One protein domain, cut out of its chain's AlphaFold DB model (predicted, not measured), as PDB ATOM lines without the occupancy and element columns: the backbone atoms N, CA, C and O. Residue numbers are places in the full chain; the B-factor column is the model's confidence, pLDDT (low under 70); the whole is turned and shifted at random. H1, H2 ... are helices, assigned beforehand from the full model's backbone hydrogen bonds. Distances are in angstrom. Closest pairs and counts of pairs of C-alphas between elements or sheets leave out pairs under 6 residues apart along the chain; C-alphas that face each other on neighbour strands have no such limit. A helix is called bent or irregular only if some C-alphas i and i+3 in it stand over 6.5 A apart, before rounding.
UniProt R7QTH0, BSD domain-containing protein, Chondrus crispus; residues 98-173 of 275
ATOM      1  N   LEU A  98     153.276 141.788 165.176       78.19
ATOM      2  CA  LEU A  98     151.873 141.783 165.580       78.19
ATOM      3  C   LEU A  98     151.682 142.177 167.049       78.19
ATOM      4  O   LEU A  98     150.632 142.718 167.371       78.19
ATOM      5  N   ASP A  99     152.674 141.958 167.918       80.00
ATOM      6  CA  ASP A  99     152.594 142.320 169.340       80.00
ATOM      7  C   ASP A  99     152.736 143.839 169.508       80.00
ATOM      8  O   ASP A  99     151.890 144.484 170.129       80.00
ATOM      9  N   ALA A 100     153.718 144.447 168.836       79.88
ATOM     10  CA  ALA A 100     153.835 145.903 168.776       79.88
ATOM     11  C   ALA A 100     152.596 146.553 168.129       79.88
ATOM     12  O   ALA A 100     152.112 147.576 168.620       79.88
ATOM     13  N   PHE A 101     152.041 145.950 167.068       82.62
ATOM     14  CA  PHE A 101     150.801 146.422 166.441       82.62
ATOM     15  C   PHE A 101     149.603 146.326 167.391       82.62
ATOM     16  O   PHE A 101     148.822 147.268 167.495       82.62
ATOM     17  N   GLU A 102     149.477 145.225 168.133       83.81
ATOM     18  CA  GLU A 102     148.443 145.036 169.148       83.81
ATOM     19  C   GLU A 102     148.579 145.978 170.347       83.81
ATOM     20  O   GLU A 102     147.574 146.316 170.970       83.81
ATOM     21  N   GLN A 103     149.790 146.364 170.737       86.50
ATOM     22  CA  GLN A 103     150.006 147.323 171.823       86.50
ATOM     23  C   GLN A 103     149.685 148.751 171.369       86.50
ATOM     24  O   GLN A 103     149.086 149.515 172.124       86.50
ATOM     25  N   TRP A 104     150.020 149.087 170.123       85.44
ATOM     26  CA  TRP A 104     149.763 150.397 169.530       85.44
ATOM     27  C   TRP A 104     148.291 150.595 169.117       85.44
ATOM     28  O   TRP A 104     147.734 151.669 169.325       85.44
ATOM     29  N   SER A 105     147.596 149.559 168.630       83.44
ATOM     30  CA  SER A 105     146.162 149.651 168.297       83.44
ATOM     31  C   SER A 105     145.276 149.932 169.515       83.44
ATOM     32  O   SER A 105     144.236 150.569 169.386       83.44
ATOM     33  N   LYS A 106     145.715 149.537 170.719       85.19
ATOM     34  CA  LYS A 106     145.033 149.825 171.994       85.19
ATOM     35  C   LYS A 106     145.088 151.311 172.394       85.19
ATOM     36  O   LYS A 106     144.314 151.715 173.260       85.19
ATOM     37  N   SER A 107     145.971 152.114 171.792       82.88
ATOM     38  CA  SER A 107     146.055 153.573 171.987       82.88
ATOM     39  C   SER A 107     145.705 154.390 170.735       82.88
ATOM     40  O   SER A 107     145.672 155.618 170.805       82.88
ATOM     41  N   PHE A 108     145.411 153.735 169.608       83.62
ATOM     42  CA  PHE A 108     145.003 154.384 168.365       83.62
ATOM     43  C   PHE A 108     143.474 154.504 168.266       83.62
ATOM     44  O   PHE A 108     142.749 153.518 168.367       83.62
ATOM     45  N   VAL A 109     142.986 155.719 168.015       84.62
ATOM     46  CA  VAL A 109     141.569 156.022 167.771       84.62
ATOM     47  C   VAL A 109     141.486 156.772 166.448       84.62
ATOM     48  O   VAL A 109     141.994 157.883 166.350       84.62
ATOM     49  N   LEU A 110     140.866 156.182 165.420       83.62
ATOM     50  CA  LEU A 110     140.888 156.743 164.060       83.62
ATOM     51  C   LEU A 110     140.336 158.181 163.985       83.62
ATOM     52  O   LEU A 110     140.869 158.996 163.238       83.62
ATOM     53  N   ASP A 111     139.313 158.494 164.785       83.00
ATOM     54  CA  ASP A 111     138.648 159.805 164.828       83.00
ATOM     55  C   ASP A 111     139.637 160.945 165.170       83.00
ATOM     56  O   ASP A 111     139.683 161.958 164.473       83.00
ATOM     57  N   ASP A 112     140.549 160.725 166.132       86.50
ATOM     58  CA  ASP A 112     141.612 161.677 166.521       86.50
ATOM     59  C   ASP A 112     142.669 161.905 165.412       86.50
ATOM     60  O   ASP A 112     143.492 162.830 165.480       86.50
ATOM     61  N   PHE A 113     142.678 161.048 164.387       83.00
ATOM     62  CA  PHE A 113     143.602 161.089 163.256       83.00
ATOM     63  C   PHE A 113     142.908 161.437 161.929       83.00
ATOM     64  O   PHE A 113     143.614 161.638 160.941       83.00
ATOM     65  N   ALA A 114     141.579 161.595 161.889       85.19
ATOM     66  CA  ALA A 114     140.811 161.821 160.660       85.19
ATOM     67  C   ALA A 114     141.289 163.050 159.855       85.19
ATOM     68  O   ALA A 114     141.517 162.947 158.647       85.19
ATOM     69  N   ASP A 115     141.564 164.176 160.524       87.44
ATOM     70  CA  ASP A 115     142.166 165.372 159.906       87.44
ATOM     71  C   ASP A 115     143.528 165.071 159.245       87.44
ATOM     72  O   ASP A 115     143.882 165.644 158.212       87.44
ATOM     73  N   ARG A 116     144.306 164.145 159.825       86.38
ATOM     74  CA  ARG A 116     145.606 163.713 159.288       86.38
ATOM     75  C   ARG A 116     145.430 162.759 158.111       86.38
ATOM     76  O   ARG A 116     146.201 162.864 157.162       86.38
ATOM     77  N   CYS A 117     144.428 161.877 158.139       86.81
ATOM     78  CA  CYS A 117     144.060 161.032 157.000       86.81
ATOM     79  C   CYS A 117     143.744 161.901 155.775       86.81
ATOM     80  O   CYS A 117     144.352 161.723 154.721       86.81
ATOM     81  N   ILE A 118     142.880 162.910 155.940       87.75
ATOM     82  CA  ILE A 118     142.526 163.869 154.880       87.75
ATOM     83  C   ILE A 118     143.778 164.598 154.367       87.75
ATOM     84  O   ILE A 118     144.029 164.615 153.164       87.75
ATOM     85  N   ALA A 119     144.629 165.109 155.264       87.00
ATOM     86  CA  ALA A 119     145.867 165.792 154.880       87.00
ATOM     87  C   ALA A 119     146.895 164.893 154.151       87.00
ATOM     88  O   ALA A 119     147.723 165.409 153.394       87.00
ATOM     89  N   ILE A 120     146.863 163.572 154.360       85.50
ATOM     90  CA  ILE A 120     147.671 162.597 153.606       85.50
ATOM     91  C   ILE A 120     147.081 162.391 152.204       85.50
ATOM     92  O   ILE A 120     147.829 162.457 151.228       85.50
ATOM     93  N   LEU A 121     145.759 162.211 152.088       86.50
ATOM     94  CA  LEU A 121     145.058 162.046 150.805       86.50
ATOM     95  C   LEU A 121     145.228 163.280 149.897       86.50
ATOM     96  O   LEU A 121     145.585 163.132 148.729       86.50
ATOM     97  N   ASP A 122     145.053 164.487 150.446       85.62
ATOM     98  CA  ASP A 122     145.217 165.759 149.722       85.62
ATOM     99  C   ASP A 122     146.663 165.984 149.245       85.62
ATOM    100  O   ASP A 122     146.896 166.512 148.155       85.62
ATOM    101  N   ARG A 123     147.655 165.588 150.054       83.00
ATOM    102  CA  ARG A 123     149.081 165.726 149.714       83.00
ATOM    103  C   ARG A 123     149.536 164.670 148.700       83.00
ATOM    104  O   ARG A 123     150.365 164.970 147.840       83.00
ATOM    105  N   HIS A 124     149.008 163.451 148.789       81.25
ATOM    106  CA  HIS A 124     149.422 162.305 147.984       81.25
ATOM    107  C   HIS A 124     148.218 161.722 147.230       81.25
ATOM    108  O   HIS A 124     147.667 160.690 147.605       81.25
ATOM    109  N   ALA A 125     147.843 162.353 146.114       82.25
ATOM    110  CA  ALA A 125     146.700 161.937 145.290       82.25
ATOM    111  C   ALA A 125     146.745 160.457 144.836       82.25
ATOM    112  O   ALA A 125     145.706 159.837 144.640       82.25
ATOM    113  N   SER A 126     147.932 159.858 144.720       79.25
ATOM    114  CA  SER A 126     148.118 158.425 144.462       79.25
ATOM    115  C   SER A 126     147.722 157.529 145.650       79.25
ATOM    116  O   SER A 126     147.218 156.429 145.431       79.25
ATOM    117  N   ILE A 127     147.862 157.997 146.895       82.19
ATOM    118  CA  ILE A 127     147.305 157.332 148.090       82.19
ATOM    119  C   ILE A 127     145.773 157.483 148.111       82.19
ATOM    120  O   ILE A 127     145.076 156.563 148.529       82.19
ATOM    121  N   ALA A 128     145.219 158.578 147.577       85.62
ATOM    122  CA  ALA A 128     143.769 158.714 147.401       85.62
ATOM    123  C   ALA A 128     143.208 157.768 146.318       85.62
ATOM    124  O   ALA A 128     142.244 157.046 146.569       85.62
ATOM    125  N   GLU A 129     143.858 157.674 145.154       84.06
ATOM    126  CA  GLU A 129     143.496 156.705 144.105       84.06
ATOM    127  C   GLU A 129     143.642 155.242 144.546       84.06
ATOM    128  O   GLU A 129     142.890 154.373 144.097       84.06
ATOM    129  N   LEU A 130     144.619 154.945 145.406       82.12
ATOM    130  CA  LEU A 130     144.691 153.684 146.140       82.12
ATOM    131  C   LEU A 130     143.430 153.483 146.979       82.12
ATOM    132  O   LEU A 130     142.809 152.421 146.905       82.12
ATOM    133  N   TYR A 131     143.112 154.467 147.818       85.62
ATOM    134  CA  TYR A 131     142.160 154.329 148.910       85.62
ATOM    135  C   TYR A 131     140.777 153.936 148.385       85.62
ATOM    136  O   TYR A 131     140.239 152.902 148.775       85.62
ATOM    137  N   GLU A 132     140.285 154.650 147.368       86.38
ATOM    138  CA  GLU A 132     139.031 154.342 146.658       86.38
ATOM    139  C   GLU A 132     139.016 152.960 145.968       86.38
ATOM    140  O   GLU A 132     137.955 152.415 145.623       86.38
ATOM    141  N   ARG A 133     140.194 152.381 145.707       83.62
ATOM    142  CA  ARG A 133     140.371 151.109 144.997       83.62
ATOM    143  C   ARG A 133     140.436 149.925 145.962       83.62
ATOM    144  O   ARG A 133     139.738 148.942 145.705       83.62
ATOM    145  N   VAL A 134     141.205 150.045 147.048       82.31
ATOM    146  CA  VAL A 134     141.455 149.011 148.073       82.31
ATOM    147  C   VAL A 134     140.392 148.995 149.171       82.31
ATOM    148  O   VAL A 134     139.965 147.911 149.565       82.31
ATOM    149  N   VAL A 135     139.902 150.149 149.623       84.88
ATOM    150  CA  VAL A 135     138.874 150.239 150.670       84.88
ATOM    151  C   VAL A 135     137.486 150.398 150.022       84.88
ATOM    152  O   VAL A 135     137.349 151.112 149.025       84.88
ATOM    153  N   PRO A 136     136.430 149.705 150.494       83.00
ATOM    154  CA  PRO A 136     136.402 148.584 151.442       83.00
ATOM    155  C   PRO A 136     136.502 147.211 150.730       83.00
ATOM    156  O   PRO A 136     135.872 146.243 151.143       83.00
ATOM    157  N   LYS A 137     137.182 147.125 149.574       78.12
ATOM    158  CA  LYS A 137     137.139 145.942 148.682       78.12
ATOM    159  C   LYS A 137     138.126 144.832 149.052       78.12
ATOM    160  O   LYS A 137     137.911 143.689 148.661       78.12
ATOM    161  N   ILE A 138     139.223 145.194 149.713       76.44
ATOM    162  CA  ILE A 138     140.360 144.324 150.053       76.44
ATOM    163  C   ILE A 138     140.738 144.503 151.533       76.44
ATOM    164  O   ILE A 138     141.076 143.527 152.195       76.44
ATOM    165  N   VAL A 139     140.649 145.731 152.059       82.00
ATOM    166  CA  VAL A 139     140.918 146.067 153.468       82.00
ATOM    167  C   VAL A 139     139.825 147.014 153.979       82.00
ATOM    168  O   VAL A 139     139.274 147.799 153.206       82.00
ATOM    169  N   GLU A 140     139.501 146.936 155.269       87.50
ATOM    170  CA  GLU A 140     138.617 147.884 155.963       87.50
ATOM    171  C   GLU A 140     139.302 149.247 156.181       87.50
ATOM    172  O   GLU A 140     140.527 149.316 156.283       87.50
ATOM    173  N   GLU A 141     138.512 150.320 156.289       86.94
ATOM    174  CA  GLU A 141     138.981 151.701 156.515       86.94
ATOM    175  C   GLU A 141     139.876 151.807 157.760       86.94
ATOM    176  O   GLU A 141     141.051 152.167 157.651       86.94
ATOM    177  N   ASP A 142     139.362 151.386 158.916       86.19
ATOM    178  CA  ASP A 142     140.078 151.342 160.191       86.19
ATOM    179  C   ASP A 142     141.393 150.563 160.082       86.19
ATOM    180  O   ASP A 142     142.451 151.070 160.448       86.19
ATOM    181  N   THR A 143     141.352 149.351 159.519       84.19
ATOM    182  CA  THR A 143     142.532 148.484 159.382       84.19
ATOM    183  C   THR A 143     143.595 149.090 158.461       84.19
ATOM    184  O   THR A 143     144.787 148.984 158.763       84.19
ATOM    185  N   PHE A 144     143.197 149.754 157.372       86.56
ATOM    186  CA  PHE A 144     144.121 150.441 156.466       86.56
ATOM    187  C   PHE A 144     144.859 151.587 157.176       86.56
ATOM    188  O   PHE A 144     146.092 151.612 157.197       86.56
ATOM    189  N   TRP A 145     144.124 152.503 157.816       87.38
ATOM    190  CA  TRP A 145     144.724 153.650 158.504       87.38
ATOM    191  C   TRP A 145     145.550 153.237 159.724       87.38
ATOM    192  O   TRP A 145     146.657 153.743 159.913       87.38
ATOM    193  N   MET A 146     145.059 152.275 160.508       86.50
ATOM    194  CA  MET A 146     145.757 151.715 161.668       86.50
ATOM    195  C   MET A 146     147.133 151.155 161.258       86.50
ATOM    196  O   MET A 146     148.146 151.488 161.872       86.50
ATOM    197  N   ARG A 147     147.229 150.395 160.160       86.25
ATOM    198  CA  ARG A 147     148.530 149.922 159.641       86.25
ATOM    199  C   ARG A 147     149.413 151.053 159.113       86.25
ATOM    200  O   ARG A 147     150.621 151.029 159.354       86.25
ATOM    201  N   LEU A 148     148.834 152.049 158.438       85.75
ATOM    202  CA  LEU A 148     149.588 153.171 157.872       85.75
ATOM    203  C   LEU A 148     150.256 154.031 158.950       85.75
ATOM    204  O   LEU A 148     151.457 154.303 158.861       85.75
ATOM    205  N   PHE A 149     149.522 154.406 159.999       86.12
ATOM    206  CA  PHE A 149     150.093 155.155 161.119       86.12
ATOM    207  C   PHE A 149     151.029 154.299 161.987       86.12
ATOM    208  O   PHE A 149     152.045 154.825 162.440       86.12
ATOM    209  N   PHE A 150     150.779 152.993 162.151       86.25
ATOM    210  CA  PHE A 150     151.720 152.097 162.833       86.25
ATOM    211  C   PHE A 150     153.073 152.025 162.116       86.25
ATOM    212  O   PHE A 150     154.113 152.278 162.725       86.25
ATOM    213  N   ALA A 151     153.082 151.732 160.812       84.56
ATOM    214  CA  ALA A 151     154.318 151.634 160.035       84.56
ATOM    215  C   ALA A 151     155.093 152.965 160.029       84.56
ATOM    216  O   ALA A 151     156.326 152.973 160.101       84.56
ATOM    217  N   LYS A 152     154.373 154.095 160.016       84.06
ATOM    218  CA  LYS A 152     154.951 155.435 160.165       84.06
ATOM    219  C   LYS A 152     155.567 155.648 161.550       84.06
ATOM    220  O   LYS A 152     156.701 156.112 161.622       84.06
ATOM    221  N   ASN A 153     154.899 155.229 162.625       86.19
ATOM    222  CA  ASN A 153     155.447 155.340 163.976       86.19
ATOM    223  C   ASN A 153     156.667 154.428 164.208       86.19
ATOM    224  O   ASN A 153     157.639 154.853 164.823       86.19
ATOM    225  N   VAL A 154     156.689 153.216 163.646       85.56
ATOM    226  CA  VAL A 154     157.892 152.359 163.655       85.56
ATOM    227  C   VAL A 154     159.073 153.058 162.965       85.56
ATOM    228  O   VAL A 154     160.205 152.988 163.449       85.56
ATOM    229  N   LEU A 155     158.818 153.782 161.869       83.88
ATOM    230  CA  LEU A 155     159.833 154.573 161.170       83.88
ATOM    231  C   LEU A 155     160.310 155.788 161.993       83.88
ATOM    232  O   LEU A 155     161.506 156.086 161.992       83.88
ATOM    233  N   GLU A 156     159.394 156.476 162.683       86.69
ATOM    234  CA  GLU A 156     159.674 157.591 163.606       86.69
ATOM    235  C   GLU A 156     160.553 157.130 164.777       86.69
ATOM    236  O   GLU A 156     161.614 157.710 165.013       86.69
ATOM    237  N   ASN A 157     160.178 156.035 165.444       84.88
ATOM    238  CA  ASN A 157     160.893 155.485 166.598       84.88
ATOM    239  C   ASN A 157     162.323 155.029 166.230       84.88
ATOM    240  O   ASN A 157     163.256 155.215 167.013       84.88
ATOM    241  N   GLU A 158     162.533 154.469 165.033       83.75
ATOM    242  CA  GLU A 158     163.873 154.126 164.527       83.75
ATOM    243  C   GLU A 158     164.695 155.373 164.145       83.75
ATOM    244  O   GLU A 158     165.922 155.372 164.301       83.75
ATOM    245  N   GLU A 159     164.069 156.473 163.695       84.88
ATOM    246  CA  GLU A 159     164.814 157.728 163.545       84.88
ATOM    247  C   GLU A 159     165.186 158.336 164.899       84.88
ATOM    248  O   GLU A 159     166.345 158.711 165.082       84.88
ATOM    249  N   GLU A 160     164.266 158.378 165.866       86.00
ATOM    250  CA  GLU A 160     164.544 158.893 167.211       86.00
ATOM    251  C   GLU A 160     165.644 158.079 167.905       86.00
ATOM    252  O   GLU A 160     166.613 158.656 168.407       86.00
ATOM    253  N   ARG A 161     165.576 156.742 167.841       85.56
ATOM    254  CA  ARG A 161     166.633 155.839 168.323       85.56
ATOM    255  C   ARG A 161     167.992 156.213 167.732       85.56
ATOM    256  O   ARG A 161     168.980 156.300 168.462       85.56
ATOM    257  N   ARG A 162     168.057 156.454 166.420       85.19
ATOM    258  CA  ARG A 162     169.299 156.867 165.753       85.19
ATOM    259  C   ARG A 162     169.725 158.281 166.152       85.19
ATOM    260  O   ARG A 162     170.920 158.500 166.336       85.19
ATOM    261  N   LYS A 163     168.793 159.226 166.284       85.69
ATOM    262  CA  LYS A 163     169.076 160.604 166.706       85.69
ATOM    263  C   LYS A 163     169.677 160.619 168.111       85.69
ATOM    264  O   LYS A 163     170.705 161.247 168.299       85.69
ATOM    265  N   LYS A 164     169.120 159.849 169.047       85.19
ATOM    266  CA  LYS A 164     169.630 159.695 170.418       85.19
ATOM    267  C   LYS A 164     171.019 159.047 170.478       85.19
ATOM    268  O   LYS A 164     171.825 159.389 171.340       85.19
ATOM    269  N   LEU A 165     171.328 158.127 169.558       80.81
ATOM    270  CA  LEU A 165     172.684 157.577 169.408       80.81
ATOM    271  C   LEU A 165     173.671 158.605 168.836       80.81
ATOM    272  O   LEU A 165     174.817 158.640 169.277       80.81
ATOM    273  N   LEU A 166     173.234 159.437 167.886       84.06
ATOM    274  CA  LEU A 166     174.045 160.522 167.325       84.06
ATOM    275  C   LEU A 166     174.310 161.615 168.370       84.06
ATOM    276  O   LEU A 166     175.458 161.961 168.589       84.06
ATOM    277  N   GLU A 167     173.275 162.069 169.076       84.31
ATOM    278  CA  GLU A 167     173.347 163.036 170.176       84.31
ATOM    279  C   GLU A 167     174.260 162.545 171.308       84.31
ATOM    280  O   GLU A 167     175.100 163.300 171.791       84.31
ATOM    281  N   ARG A 168     174.184 161.257 171.682       80.38
ATOM    282  CA  ARG A 168     175.137 160.670 172.636       80.38
ATOM    283  C   ARG A 168     176.571 160.730 172.111       80.38
ATOM    284  O   ARG A 168     177.451 161.075 172.887       80.38
ATOM    285  N   ALA A 169     176.804 160.393 170.841       79.69
ATOM    286  CA  ALA A 169     178.140 160.423 170.245       79.69
ATOM    287  C   ALA A 169     178.700 161.856 170.162       79.69
ATOM    288  O   ALA A 169     179.841 162.089 170.552       79.69
ATOM    289  N   GLU A 170     177.885 162.815 169.720       76.75
ATOM    290  CA  GLU A 170     178.218 164.243 169.668       76.75
ATOM    291  C   GLU A 170     178.524 164.793 171.068       76.75
ATOM    292  O   GLU A 170     179.518 165.495 171.237       76.75
ATOM    293  N   ASN A 171     177.753 164.407 172.091       72.00
ATOM    294  CA  ASN A 171     178.018 164.795 173.475       72.00
ATOM    295  C   ASN A 171     179.297 164.144 174.035       72.00
ATOM    296  O   ASN A 171     180.096 164.835 174.655       72.00
ATOM    297  N   THR A 172     179.556 162.853 173.784       65.50
ATOM    298  CA  THR A 172     180.824 162.225 174.216       65.50
ATOM    299  C   THR A 172     182.052 162.798 173.509       65.50
ATOM    300  O   THR A 172     183.116 162.825 174.109       65.50
ATOM    301  N   VAL A 173     181.914 163.295 172.275       60.91
ATOM    302  CA  VAL A 173     182.988 164.019 171.571       60.91
ATOM    303  C   VAL A 173     183.136 165.459 172.088       60.91
ATOM    304  O   VAL A 173     184.233 166.003 172.067       60.91
TER     305      VAL A 173
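AT A GLANCE: This is residues 98 to 173 of the 275 residues of the protein "BSD domain-containing protein" of Chondrus crispus (UniProt R7QTH0). The first part of one long helix, H4, has short helices H1, H2 and H3 loosely gathered round it; residues 155 to 173 of H4 stick out as an arm. The 76 printed residues include four named helices, H1 to H4 in order, and no named strand: all helix. The whole is loose, with a radius of gyration of the C-alphas of 16.2 A, spanning 53 by 28 by 21 A.

IN THESE COORDINATES: H4, residues 141 to 173, runs 48.1 A from C-alpha 141 at (138.981, 151.701, 156.515) to C-alpha 173 at (182.988, 164.019, 171.571). H1 is residues 98 to 105, H2 110 to 123, H3 125 to 134. H2 is irregular: C-alphas 112 and 115 are 7.6 A apart.

HOW THE PARTS SIT: H4 touches H1 with residues 146 to 150 alone, about perpendicular at 81 degrees; the closest C-alphas, of Phe 101 and Phe 150, are 6.8 A apart. H4 touches H2 with residues 142 to 146 alone, about perpendicular at 83 degrees; the closest C-alphas, of Leu 110 and Asp 142, are 6.7 A apart. H2 and H3 touch only at the corner, the closest C-alphas, of Leu 121 and Ala 128, 4.9 A apart. H3 and H4 are near each other. Every O i to N i+4 pair is within hydrogen-bond range in H1 and H4, 8 of 10 in H2 and 5 of 6 in H3.

THE WHOLE: The farthest C-alphas, of Lys 137 and Val 173, are 54.3 A apart. The printed part has no cut and no long link; pLDDT is under 70 at residues 172 to 173.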